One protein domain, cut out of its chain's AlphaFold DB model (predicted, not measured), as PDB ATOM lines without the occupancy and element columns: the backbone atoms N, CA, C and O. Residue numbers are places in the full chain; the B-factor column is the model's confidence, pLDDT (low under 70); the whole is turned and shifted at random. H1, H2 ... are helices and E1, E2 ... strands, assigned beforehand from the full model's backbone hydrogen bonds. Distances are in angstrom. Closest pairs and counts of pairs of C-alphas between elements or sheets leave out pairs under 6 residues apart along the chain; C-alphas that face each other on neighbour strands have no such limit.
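This is residues 71 to 146 of the 166 residues of an uncharacterized protein of Mesorhizobium carbonis (UniProt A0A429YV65). One strongly twisted sheet of four strands has a single long helix, H1, lying along one face of it, while its other face bears no named element. The sheet is a chain of hairpins, E1 to E2 to E3 to E4, and the turn end of the E3 and E4 hairpin bends away from the rest. The printed part has 76 residues, with one named helix followed by four named strands; the sheet's order is E1, E2, E3, E4, all antiparallel, and the class is mixed, helices and strands. It is only just compact, close to loose, with a radius of gyration of the C-alphas of 13.4 A and spans of 42 by 28 by 17 A.

Start with H1, residues 75 to 91, which is on the sheet of E1, residues 103 to 105, E2, residues 108 to 115, E3, residues 121 to 133, and E4, residues 137 to 146. This makes two layers, a helix on one face of a sheet, with H1 at a height over the sheet of 9.2 A. H1 lies over E2, E3 and E4 and runs along the strands, at 22 degrees to E2 on the local plane. Its closest C-alphas to E4 are those of Glu 75 and Pro 142, 5.7 A apart; to E2, those of Ala 86 and Phe 112, 6.2 A apart. In H1, 12 of 13 O i to N i+4 pairs are within hydrogen-bond range. The four strands form a meander, each the antiparallel neighbour of the one before. In the hairpin E1 and E2, look for N 105 and O 108, 2.8 A apart and within hydrogen-bond range. In the hairpin E2 and E3, find N 111 and O 124, 2.9 A. In the hairpin E3 and E4, find N 127 and O 144, 2.8 A, and N 131 and O 139, 2.8 A. The edge strands E1 and E4 are apart.

Find C-alpha 75 at (-4.607, -50.568, -86.360); from there H1 runs 25.0 A to C-alpha 91. Three-residue E1 begins at Leu 103. E2 covers 20.6 A from Gly 108 to Glu 115 and bends by 53 degrees at residue 111. E3 starts at C-alpha 121, (4.077, -74.664, -82.827), covers 33.3 A and bends by 53 degrees at residue 129. E4 covers 23.2 A, bends by 78 degrees at residue 143 and ends at C-alpha 146, (3.348, -61.209, -85.060).

The two C-alphas farthest apart, those of Ala 118 and Gly 134, are 44.5 A apart. The printed part has no cut. The link from H1 to E1, 11 residues, is long; the other three links are tight. The mean pLDDT of the printed part is 92.4, and residues 133 to 137 are under 70.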
ATOM      1  N   GLU A  71       3.833 -48.891 -88.435       94.88
ATOM      2  CA  GLU A  71       4.502 -47.901 -89.296       94.88
ATOM      3  C   GLU A  71       4.163 -48.131 -90.774       94.88
ATOM      4  O   GLU A  71       4.146 -47.205 -91.585       94.88
ATOM      5  N   SER A  72       3.852 -49.381 -91.109       92.75
ATOM      6  CA  SER A  72       3.613 -49.870 -92.464       92.75
ATOM      7  C   SER A  72       2.155 -50.247 -92.726       92.75
ATOM      8  O   SER A  72       1.809 -50.670 -93.832       92.75
ATOM      9  N   SER A  73       1.308 -50.148 -91.703       94.56
ATOM     10  CA  SER A  73      -0.073 -50.623 -91.698       94.56
ATOM     11  C   SER A  73      -0.965 -49.693 -90.868       94.56
ATOM     12  O   SER A  73      -0.567 -48.600 -90.482       94.56
ATOM     13  N   SER A  74      -2.207 -50.096 -90.605       95.44
ATOM     14  CA  SER A  74      -3.117 -49.385 -89.701       95.44
ATOM     15  C   SER A  74      -3.626 -50.311 -88.604       95.44
ATOM     16  O   SER A  74      -3.688 -51.524 -88.800       95.44
ATOM     17  N   GLU A  75      -4.054 -49.764 -87.463       95.69
ATOM     18  CA  GLU A  75      -4.607 -50.568 -86.360       95.69
ATOM     19  C   GLU A  75      -5.762 -51.461 -86.833       95.69
ATOM     20  O   GLU A  75      -5.805 -52.656 -86.540       95.69
ATOM     21  N   ALA A  76      -6.664 -50.898 -87.645       95.81
ATOM     22  CA  ALA A  76      -7.784 -51.627 -88.232       95.81
ATOM     23  C   ALA A  76      -7.316 -52.789 -89.122       95.81
ATOM     24  O   ALA A  76      -7.931 -53.854 -89.125       95.81
ATOM     25  N   LYS A  77      -6.215 -52.605 -89.860       96.50
ATOM     26  CA  LYS A  77      -5.638 -53.645 -90.711       96.50
ATOM     27  C   LYS A  77      -4.987 -54.756 -89.893       96.50
ATOM     28  O   LYS A  77      -5.201 -55.925 -90.196       96.50
ATOM     29  N   LEU A  78      -4.250 -54.404 -88.839       97.69
ATOM     30  CA  LEU A  78      -3.653 -55.373 -87.916       97.69
ATOM     31  C   LEU A  78      -4.730 -56.240 -87.254       97.69
ATOM     32  O   LEU A  78      -4.597 -57.463 -87.214       97.69
ATOM     33  N   LEU A  79      -5.826 -55.625 -86.799       96.56
ATOM     34  CA  LEU A  79      -6.975 -56.339 -86.236       96.56
ATOM     35  C   LEU A  79      -7.635 -57.264 -87.266       96.56
ATOM     36  O   LEU A  79      -7.842 -58.441 -86.979       96.56
ATOM     37  N   ALA A  80      -7.899 -56.768 -88.478       97.19
ATOM     38  CA  ALA A  80      -8.494 -57.573 -89.543       97.19
ATOM     39  C   ALA A  80      -7.619 -58.786 -89.908       97.19
ATOM     40  O   ALA A  80      -8.117 -59.910 -89.991       97.19
ATOM     41  N   ASN A  81      -6.304 -58.591 -90.061       98.12
ATOM     42  CA  ASN A  81      -5.363 -59.680 -90.321       98.12
ATOM     43  C   ASN A  81      -5.368 -60.704 -89.174       98.12
ATOM     44  O   ASN A  81      -5.366 -61.911 -89.427       98.12
ATOM     45  N   ALA A  82      -5.419 -60.242 -87.920       97.81
ATOM     46  CA  ALA A  82      -5.477 -61.116 -86.753       97.81
ATOM     47  C   ALA A  82      -6.742 -61.988 -86.757       97.81
ATOM     48  O   ALA A  82      -6.656 -63.191 -86.519       97.81
ATOM     49  N   GLU A  83      -7.906 -61.415 -87.070       97.00
ATOM     50  CA  GLU A  83      -9.181 -62.142 -87.144       97.00
ATOM     51  C   GLU A  83      -9.203 -63.190 -88.265       97.00
ATOM     52  O   GLU A  83      -9.667 -64.321 -88.056       97.00
ATOM     53  N   VAL A  84      -8.679 -62.834 -89.444       97.81
ATOM     54  CA  VAL A  84      -8.567 -63.739 -90.597       97.81
ATOM     55  C   VAL A  84      -7.671 -64.927 -90.254       97.81
ATOM     56  O   VAL A  84      -8.091 -66.079 -90.392       97.81
ATOM     57  N   LEU A  85      -6.469 -64.665 -89.737       98.31
ATOM     58  CA  LEU A  85      -5.511 -65.708 -89.369       98.31
ATOM     59  C   LEU A  85      -6.030 -66.580 -88.220       98.31
ATOM     60  O   LEU A  85      -5.937 -67.805 -88.287       98.31
ATOM     61  N   ALA A  86      -6.650 -65.986 -87.197       97.19
ATOM     62  CA  ALA A  86      -7.265 -66.738 -86.104       97.19
ATOM     63  C   ALA A  86      -8.353 -67.694 -86.607       97.19
ATOM     64  O   ALA A  86      -8.455 -68.836 -86.156       97.19
ATOM     65  N   SER A  87      -9.179 -67.236 -87.549       96.94
ATOM     66  CA  SER A  87     -10.233 -68.053 -88.148       96.94
ATOM     67  C   SER A  87      -9.662 -69.215 -88.950       96.94
ATOM     68  O   SER A  87     -10.123 -70.340 -88.776       96.94
ATOM     69  N   TYR A  88      -8.617 -68.964 -89.739       97.62
ATOM     70  CA  TYR A  88      -7.890 -70.010 -90.450       97.62
ATOM     71  C   TYR A  88      -7.320 -71.059 -89.481       97.62
ATOM     72  O   TYR A  88      -7.658 -72.241 -89.584       97.62
ATOM     73  N   PHE A  89      -6.538 -70.638 -88.480       97.56
ATOM     74  CA  PHE A  89      -5.856 -71.564 -87.573       97.56
ATOM     75  C   PHE A  89      -6.805 -72.411 -86.725       97.56
ATOM     76  O   PHE A  89      -6.527 -73.588 -86.501       97.56
ATOM     77  N   ARG A  90      -7.975 -71.887 -86.338       93.38
ATOM     78  CA  ARG A  90      -9.013 -72.680 -85.648       93.38
ATOM     79  C   ARG A  90      -9.495 -73.891 -86.450       93.38
ATOM     80  O   ARG A  90      -9.985 -74.847 -85.860       93.38
ATOM     81  N   THR A  91      -9.365 -73.852 -87.773       95.44
ATOM     82  CA  THR A  91      -9.800 -74.926 -88.679       95.44
ATOM     83  C   THR A  91      -8.642 -75.733 -89.269       95.44
ATOM     84  O   THR A  91      -8.875 -76.690 -89.999       95.44
ATOM     85  N   ALA A  92      -7.396 -75.391 -88.930       95.56
ATOM     86  CA  ALA A  92      -6.195 -75.942 -89.557       95.56
ATOM     87  C   ALA A  92      -5.725 -77.292 -88.972       95.56
ATOM     88  O   ALA A  92      -4.650 -77.768 -89.322       95.56
ATOM     89  N   GLY A  93      -6.516 -77.922 -88.095       94.62
ATOM     90  CA  GLY A  93      -6.235 -79.273 -87.588       94.62
ATOM     91  C   GLY A  93      -5.151 -79.359 -86.508       94.62
ATOM     92  O   GLY A  93      -4.541 -80.415 -86.354       94.62
ATOM     93  N   TYR A  94      -4.911 -78.276 -85.761       97.38
ATOM     94  CA  TYR A  94      -4.056 -78.296 -84.568       97.38
ATOM     95  C   TYR A  94      -4.613 -79.230 -83.486       97.38
ATOM     96  O   TYR A  94      -5.830 -79.399 -83.366       97.38
ATOM     97  N   ALA A  95      -3.721 -79.800 -82.675       96.75
ATOM     98  CA  ALA A  95      -4.080 -80.656 -81.552       96.75
ATOM     99  C   ALA A  95      -4.925 -79.863 -80.525       96.75
ATOM    100  O   ALA A  95      -4.427 -78.883 -79.962       96.75
ATOM    101  N   PRO A  96      -6.205 -80.212 -80.279       95.31
ATOM    102  CA  PRO A  96      -7.120 -79.373 -79.495       95.31
ATOM    103  C   PRO A  96      -6.622 -79.030 -78.084       95.31
ATOM    104  O   PRO A  96      -6.885 -77.944 -77.570       95.31
ATOM    105  N   GLU A  97      -5.880 -79.937 -77.456       95.75
ATOM    106  CA  GLU A  97      -5.311 -79.794 -76.118       95.75
ATOM    107  C   GLU A  97      -4.163 -78.778 -76.034       95.75
ATOM    108  O   GLU A  97      -3.884 -78.260 -74.945       95.75
ATOM    109  N   THR A  98      -3.529 -78.442 -77.161       95.94
ATOM    110  CA  THR A  98      -2.447 -77.445 -77.246       95.94
ATOM    111  C   THR A  98      -2.976 -76.060 -77.620       95.94
ATOM    112  O   THR A  98      -2.288 -75.056 -77.420       95.94
ATOM    113  N   VAL A  99      -4.233 -75.974 -78.077       97.38
ATOM    114  CA  VAL A  99      -4.839 -74.711 -78.505       97.38
ATOM    115  C   VAL A  99      -5.063 -73.767 -77.320       97.38
ATOM    116  O   VAL A  99      -5.703 -74.119 -76.325       97.38
ATOM    117  N   ARG A 100      -4.550 -72.537 -77.417       96.56
ATOM    118  CA  ARG A 100      -4.781 -71.438 -76.461       96.56
ATOM    119  C   ARG A 100      -5.123 -70.156 -77.220       96.56
ATOM    120  O   ARG A 100      -4.581 -69.906 -78.291       96.56
ATOM    121  N   SER A 101      -5.996 -69.324 -76.663       96.12
ATOM    122  CA  SER A 101      -6.411 -68.055 -77.276       96.12
ATOM    123  C   SER A 101      -6.993 -67.106 -76.235       96.12
ATOM    124  O   SER A 101      -7.517 -67.561 -75.218       96.12
ATOM    125  N   GLY A 102      -6.967 -65.803 -76.510       93.31
ATOM    126  CA  GLY A 102      -7.595 -64.776 -75.675       93.31
ATOM    127  C   GLY A 102      -6.850 -64.481 -74.372       93.31
ATOM    128  O   GLY A 102      -7.437 -63.912 -73.453       93.31
ATOM    129  N   LEU A 103      -5.576 -64.872 -74.267       93.94
ATOM    130  CA  LEU A 103      -4.754 -64.594 -73.089       93.94
ATOM    131  C   LEU A 103      -4.090 -63.225 -73.234       93.94
ATOM    132  O   LEU A 103      -3.334 -63.003 -74.179       93.94
ATOM    133  N   ALA A 104      -4.358 -62.318 -72.296       93.62
ATOM    134  CA  ALA A 104      -3.615 -61.068 -72.191       93.62
ATOM    135  C   ALA A 104      -2.203 -61.354 -71.655       93.62
ATOM    136  O   ALA A 104      -2.047 -62.026 -70.635       93.62
ATOM    137  N   LEU A 105      -1.198 -60.842 -72.357       91.62
ATOM    138  CA  LEU A 105       0.218 -60.869 -72.005       91.62
ATOM    139  C   LEU A 105       0.691 -59.431 -71.768       91.62
ATOM    140  O   LEU A 105       0.048 -58.484 -72.217       91.62
ATOM    141  N   ASP A 106       1.842 -59.253 -71.126       88.56
ATOM    142  CA  ASP A 106       2.380 -57.912 -70.852       88.56
ATOM    143  C   ASP A 106       2.584 -57.078 -72.130       88.56
ATOM    144  O   ASP A 106       2.444 -55.857 -72.110       88.56
ATOM    145  N   ASN A 107       2.877 -57.738 -73.254       89.94
ATOM    146  CA  ASN A 107       3.149 -57.114 -74.547       89.94
ATOM    147  C   ASN A 107       2.001 -57.225 -75.568       89.94
ATOM    148  O   ASN A 107       2.214 -56.903 -76.739       89.94
ATOM    149  N   GLY A 108       0.811 -57.697 -75.173       95.38
ATOM    150  CA  GLY A 108      -0.332 -57.773 -76.082       95.38
ATOM    151  C   GLY A 108      -1.347 -58.869 -75.770       95.38
ATOM    152  O   GLY A 108      -1.556 -59.256 -74.625       95.38
ATOM    153  N   LEU A 109      -2.011 -59.373 -76.806       96.50
ATOM    154  CA  LEU A 109      -3.046 -60.398 -76.717       96.50
ATOM    155  C   LEU A 109      -2.650 -61.620 -77.549       96.50
ATOM    156  O   LEU A 109      -2.507 -61.530 -78.770       96.50
ATOM    157  N   LEU A 110      -2.514 -62.777 -76.899       97.44
ATOM    158  CA  LEU A 110      -2.337 -64.053 -77.583       97.44
ATOM    159  C   LEU A 110      -3.640 -64.410 -78.300       97.44
ATOM    160  O   LEU A 110      -4.605 -64.866 -77.680       97.44
ATOM    161  N   ILE A 111      -3.662 -64.215 -79.612       98.19
ATOM    162  CA  ILE A 111      -4.827 -64.495 -80.448       98.19
ATOM    163  C   ILE A 111      -4.965 -66.001 -80.660       98.19
ATOM    164  O   ILE A 111      -6.066 -66.541 -80.565       98.19
ATOM    165  N   PHE A 112      -3.848 -66.680 -80.907       98.44
ATOM    166  CA  PHE A 112      -3.814 -68.121 -81.116       98.44
ATOM    167  C   PHE A 112      -2.450 -68.696 -80.727       98.44
ATOM    168  O   PHE A 112      -1.415 -68.116 -81.038       98.44
ATOM    169  N   ARG A 113      -2.447 -69.865 -80.095       97.44
ATOM    170  CA  ARG A 113      -1.325 -70.804 -80.051       97.44
ATOM    171  C   ARG A 113      -1.874 -72.192 -80.334       97.44
ATOM    172  O   ARG A 113      -2.949 -72.498 -79.829       97.44
ATOM    173  N   GLY A 114      -1.133 -73.018 -81.059       97.69
ATOM    174  CA  GLY A 114      -1.421 -74.442 -81.215       97.69
ATOM    175  C   GLY A 114      -0.226 -75.196 -81.782       97.69
ATOM    176  O   GLY A 114       0.640 -74.598 -82.417       97.69
ATOM    177  N   GLU A 115      -0.196 -76.503 -81.556       97.94
ATOM    178  CA  GLU A 115       0.803 -77.427 -82.098       97.94
ATOM    179  C   GLU A 115       0.139 -78.435 -83.033       97.94
ATOM    180  O   GLU A 115      -0.983 -78.894 -82.786       97.94
ATOM    181  N   ASP A 116       0.778 -78.690 -84.168       95.56
ATOM    182  CA  ASP A 116       0.290 -79.681 -85.118       95.56
ATOM    183  C   ASP A 116       0.684 -81.108 -84.705       95.56
ATOM    184  O   ASP A 116       1.328 -81.330 -83.681       95.56
ATOM    185  N   ALA A 117       0.305 -82.104 -85.508       93.00
ATOM    186  CA  ALA A 117       0.586 -83.511 -85.210       93.00
ATOM    187  C   ALA A 117       2.089 -83.856 -85.123       93.00
ATOM    188  O   ALA A 117       2.433 -84.921 -84.617       93.00
ATOM    189  N   ALA A 118       2.973 -82.991 -85.628       94.06
ATOM    190  CA  ALA A 118       4.421 -83.145 -85.534       94.06
ATOM    191  C   ALA A 118       5.027 -82.337 -84.370       94.06
ATOM    192  O   ALA A 118       6.249 -82.289 -84.253       94.06
ATOM    193  N   GLY A 119       4.202 -81.704 -83.526       94.38
ATOM    194  CA  GLY A 119       4.650 -80.862 -82.412       94.38
ATOM    195  C   GLY A 119       5.130 -79.473 -82.840       94.38
ATOM    196  O   GLY A 119       5.733 -78.758 -82.044       94.38
ATOM    197  N   ARG A 120       4.879 -79.066 -84.091       96.88
ATOM    198  CA  ARG A 120       5.338 -77.772 -84.612       96.88
ATOM    199  C   ARG A 120       4.365 -76.698 -84.153       96.88
ATOM    200  O   ARG A 120       3.157 -76.809 -84.375       96.88
ATOM    201  N   ALA A 121       4.884 -75.670 -83.498       97.88
ATOM    202  CA  ALA A 121       4.077 -74.664 -82.827       97.88
ATOM    203  C   ALA A 121       3.802 -73.467 -83.739       97.88
ATOM    204  O   ALA A 121       4.716 -72.919 -84.353       97.88
ATOM    205  N   THR A 122       2.553 -73.010 -83.750       98.44
ATOM    206  CA  THR A 122       2.154 -71.721 -84.323       98.44
ATOM    207  C   THR A 122       1.670 -70.794 -83.230       98.44
ATOM    208  O   THR A 122       0.871 -71.195 -82.386       98.44
ATOM    209  N   VAL A 123       2.121 -69.542 -83.260       98.19
ATOM    210  CA  VAL A 123       1.719 -68.483 -82.333       98.19
ATOM    211  C   VAL A 123       1.323 -67.243 -83.126       98.19
ATOM    212  O   VAL A 123       2.080 -66.769 -83.963       98.19
ATOM    213  N   LEU A 124       0.148 -66.698 -82.835       98.62
ATOM    214  CA  LEU A 124      -0.342 -65.428 -83.351       98.62
ATOM    215  C   LEU A 124      -0.538 -64.471 -82.175       98.62
ATOM    216  O   LEU A 124      -1.379 -64.707 -81.301       98.62
ATOM    217  N   LEU A 125       0.239 -63.396 -82.161       98.44
ATOM    218  CA  LEU A 125       0.271 -62.407 -81.093       98.44
ATOM    219  C   LEU A 125      -0.050 -61.027 -81.661       98.44
ATOM    220  O   LEU A 125       0.690 -60.505 -82.494       98.44
ATOM    221  N   LEU A 126      -1.131 -60.422 -81.176       98.19
ATOM    222  CA  LEU A 126      -1.422 -59.018 -81.434       98.19
ATOM    223  C   LEU A 126      -0.706 -58.190 -80.369       98.19
ATOM    224  O   LEU A 126      -1.082 -58.228 -79.199       98.19
ATOM    225  N   GLN A 127       0.348 -57.489 -80.763       97.81
ATOM    226  CA  GLN A 127       1.177 -56.692 -79.869       97.81
ATOM    227  C   GLN A 127       0.593 -55.294 -79.700       97.81
ATOM    228  O   GLN A 127       0.010 -54.737 -80.630       97.81
ATOM    229  N   GLY A 128       0.756 -54.720 -78.514       95.44
ATOM    230  CA  GLY A 128       0.263 -53.380 -78.228       95.44
ATOM    231  C   GLY A 128       0.285 -53.048 -76.748       95.44
ATOM    232  O   GLY A 128       0.721 -53.846 -75.917       95.44
ATOM    233  N   THR A 129      -0.222 -51.867 -76.415       91.62
ATOM    234  CA  THR A 129      -0.382 -51.424 -75.028       91.62
ATOM    235  C   THR A 129      -1.849 -51.475 -74.627       91.62
ATOM    236  O   THR A 129      -2.739 -51.050 -75.366       91.62
ATOM    237  N   PHE A 130      -2.119 -52.019 -73.442       89.38
ATOM    238  CA  PHE A 130      -3.456 -51.949 -72.870       89.38
ATOM    239  C   PHE A 130      -3.699 -50.543 -72.333       89.38
ATOM    240  O   PHE A 130      -2.917 -50.029 -71.534       89.38
ATOM    241  N   THR A 131      -4.794 -49.937 -72.768       82.19
ATOM    242  CA  THR A 131      -5.281 -48.665 -72.253       82.19
ATOM    243  C   THR A 131      -6.512 -48.908 -71.391       82.19
ATOM    244  O   THR A 131      -7.373 -49.744 -71.701       82.19
ATOM    245  N   ASP A 132      -6.591 -48.177 -70.282       74.81
ATOM    246  CA  ASP A 132      -7.785 -48.143 -69.452       74.81
ATOM    247  C   ASP A 132      -8.829 -47.277 -70.158       74.81
ATOM    248  O   ASP A 132      -8.867 -46.055 -70.014       74.81
ATOM    249  N   ALA A 133      -9.697 -47.910 -70.948       61.72
ATOM    250  CA  ALA A 133     -10.966 -47.290 -71.281       61.72
ATOM    251  C   ALA A 133     -11.782 -47.324 -69.986       61.72
ATOM    252  O   ALA A 133     -12.070 -48.411 -69.489       61.72
ATOM    253  N   GLY A 134     -12.073 -46.149 -69.412       55.78
ATOM    254  CA  GLY A 134     -12.605 -45.914 -68.055       55.78
ATOM    255  C   GLY A 134     -13.936 -46.582 -67.675       55.78
ATOM    256  O   GLY A 134     -14.571 -46.156 -66.719       55.78
ATOM    257  N   ASP A 135     -14.339 -47.628 -68.390       56.28
ATOM    258  CA  ASP A 135     -15.530 -48.439 -68.195       56.28
ATOM    259  C   ASP A 135     -15.162 -49.942 -68.274       56.28
ATOM    260  O   ASP A 135     -15.534 -50.668 -69.192       56.28
ATOM    261  N   GLN A 136     -14.323 -50.393 -67.331       54.75
ATOM    262  CA  GLN A 136     -13.965 -51.793 -66.996       54.75
ATOM    263  C   GLN A 136     -13.458 -52.738 -68.113       54.75
ATOM    264  O   GLN A 136     -13.072 -53.872 -67.817       54.75
ATOM    265  N   ARG A 137     -13.388 -52.310 -69.376       58.44
ATOM    266  CA  ARG A 137     -12.774 -53.059 -70.479       58.44
ATOM    267  C   ARG A 137     -11.446 -52.423 -70.854       58.44
ATOM    268  O   ARG A 137     -11.408 -51.366 -71.471       58.44
ATOM    269  N   ARG A 138     -10.353 -53.115 -70.531       71.06
ATOM    270  CA  ARG A 138      -9.041 -52.806 -71.105       71.06
ATOM    271  C   ARG A 138      -9.124 -52.963 -72.624       71.06
ATOM    272  O   ARG A 138      -9.491 -54.035 -73.105       71.06
ATOM    273  N   SER A 139      -8.803 -51.899 -73.353       82.25
ATOM    274  CA  SER A 139      -8.688 -51.924 -74.812       82.25
ATOM    275  C   SER A 139      -7.219 -52.060 -75.182       82.25
ATOM    276  O   SER A 139      -6.372 -51.420 -74.565       82.25
ATOM    277  N   LEU A 140      -6.897 -52.884 -76.174       90.31
ATOM    278  CA  LEU A 140      -5.539 -52.960 -76.706       90.31
ATOM    279  C   LEU A 140      -5.403 -51.932 -77.831       90.31
ATOM    280  O   LEU A 140      -6.213 -51.954 -78.752       90.31
ATOM    281  N   ALA A 141      -4.398 -51.059 -77.754       92.88
ATOM    282  CA  ALA A 141      -3.957 -50.222 -78.869       92.88
ATOM    283  C   ALA A 141      -2.880 -50.996 -79.654       92.88
ATOM    284  O   ALA A 141      -1.760 -51.132 -79.144       92.88
ATOM    285  N   PRO A 142      -3.197 -51.587 -80.825       95.75
ATOM    286  CA  PRO A 142      -2.280 -52.490 -81.510       95.75
ATOM    287  C   PRO A 142      -1.124 -51.740 -82.168       95.75
ATOM    288  O   PRO A 142      -1.333 -50.768 -82.887       95.75
ATOM    289  N   THR A 143       0.095 -52.238 -81.986       97.31
ATOM    290  CA  THR A 143       1.304 -51.699 -82.626       97.31
ATOM    291  C   THR A 143       1.913 -52.660 -83.640       97.31
ATOM    292  O   THR A 143       2.634 -52.224 -84.535       97.31
ATOM    293  N   ALA A 144       1.618 -53.955 -83.528       98.12
ATOM    294  CA  ALA A 144       2.031 -54.953 -84.502       98.12
ATOM    295  C   ALA A 144       1.201 -56.240 -84.399       98.12
ATOM    296  O   ALA A 144       0.573 -56.527 -83.380       98.12
ATOM    297  N   LEU A 145       1.243 -57.047 -85.453       98.62
ATOM    298  CA  LEU A 145       0.774 -58.425 -85.473       98.62
ATOM    299  C   LEU A 145       1.958 -59.329 -85.806       98.62
ATOM    300  O   LEU A 145       2.537 -59.220 -86.887       98.62
ATOM    301  N   ALA A 146       2.290 -60.228 -84.886       98.44
ATOM    302  CA  ALA A 146       3.348 -61.209 -85.060       98.44
ATOM    303  C   ALA A 146       2.745 -62.604 -85.252       98.44
ATOM    304  O   ALA A 146       1.971 -63.079 -84.417       98.44
TER     305      ALA A 146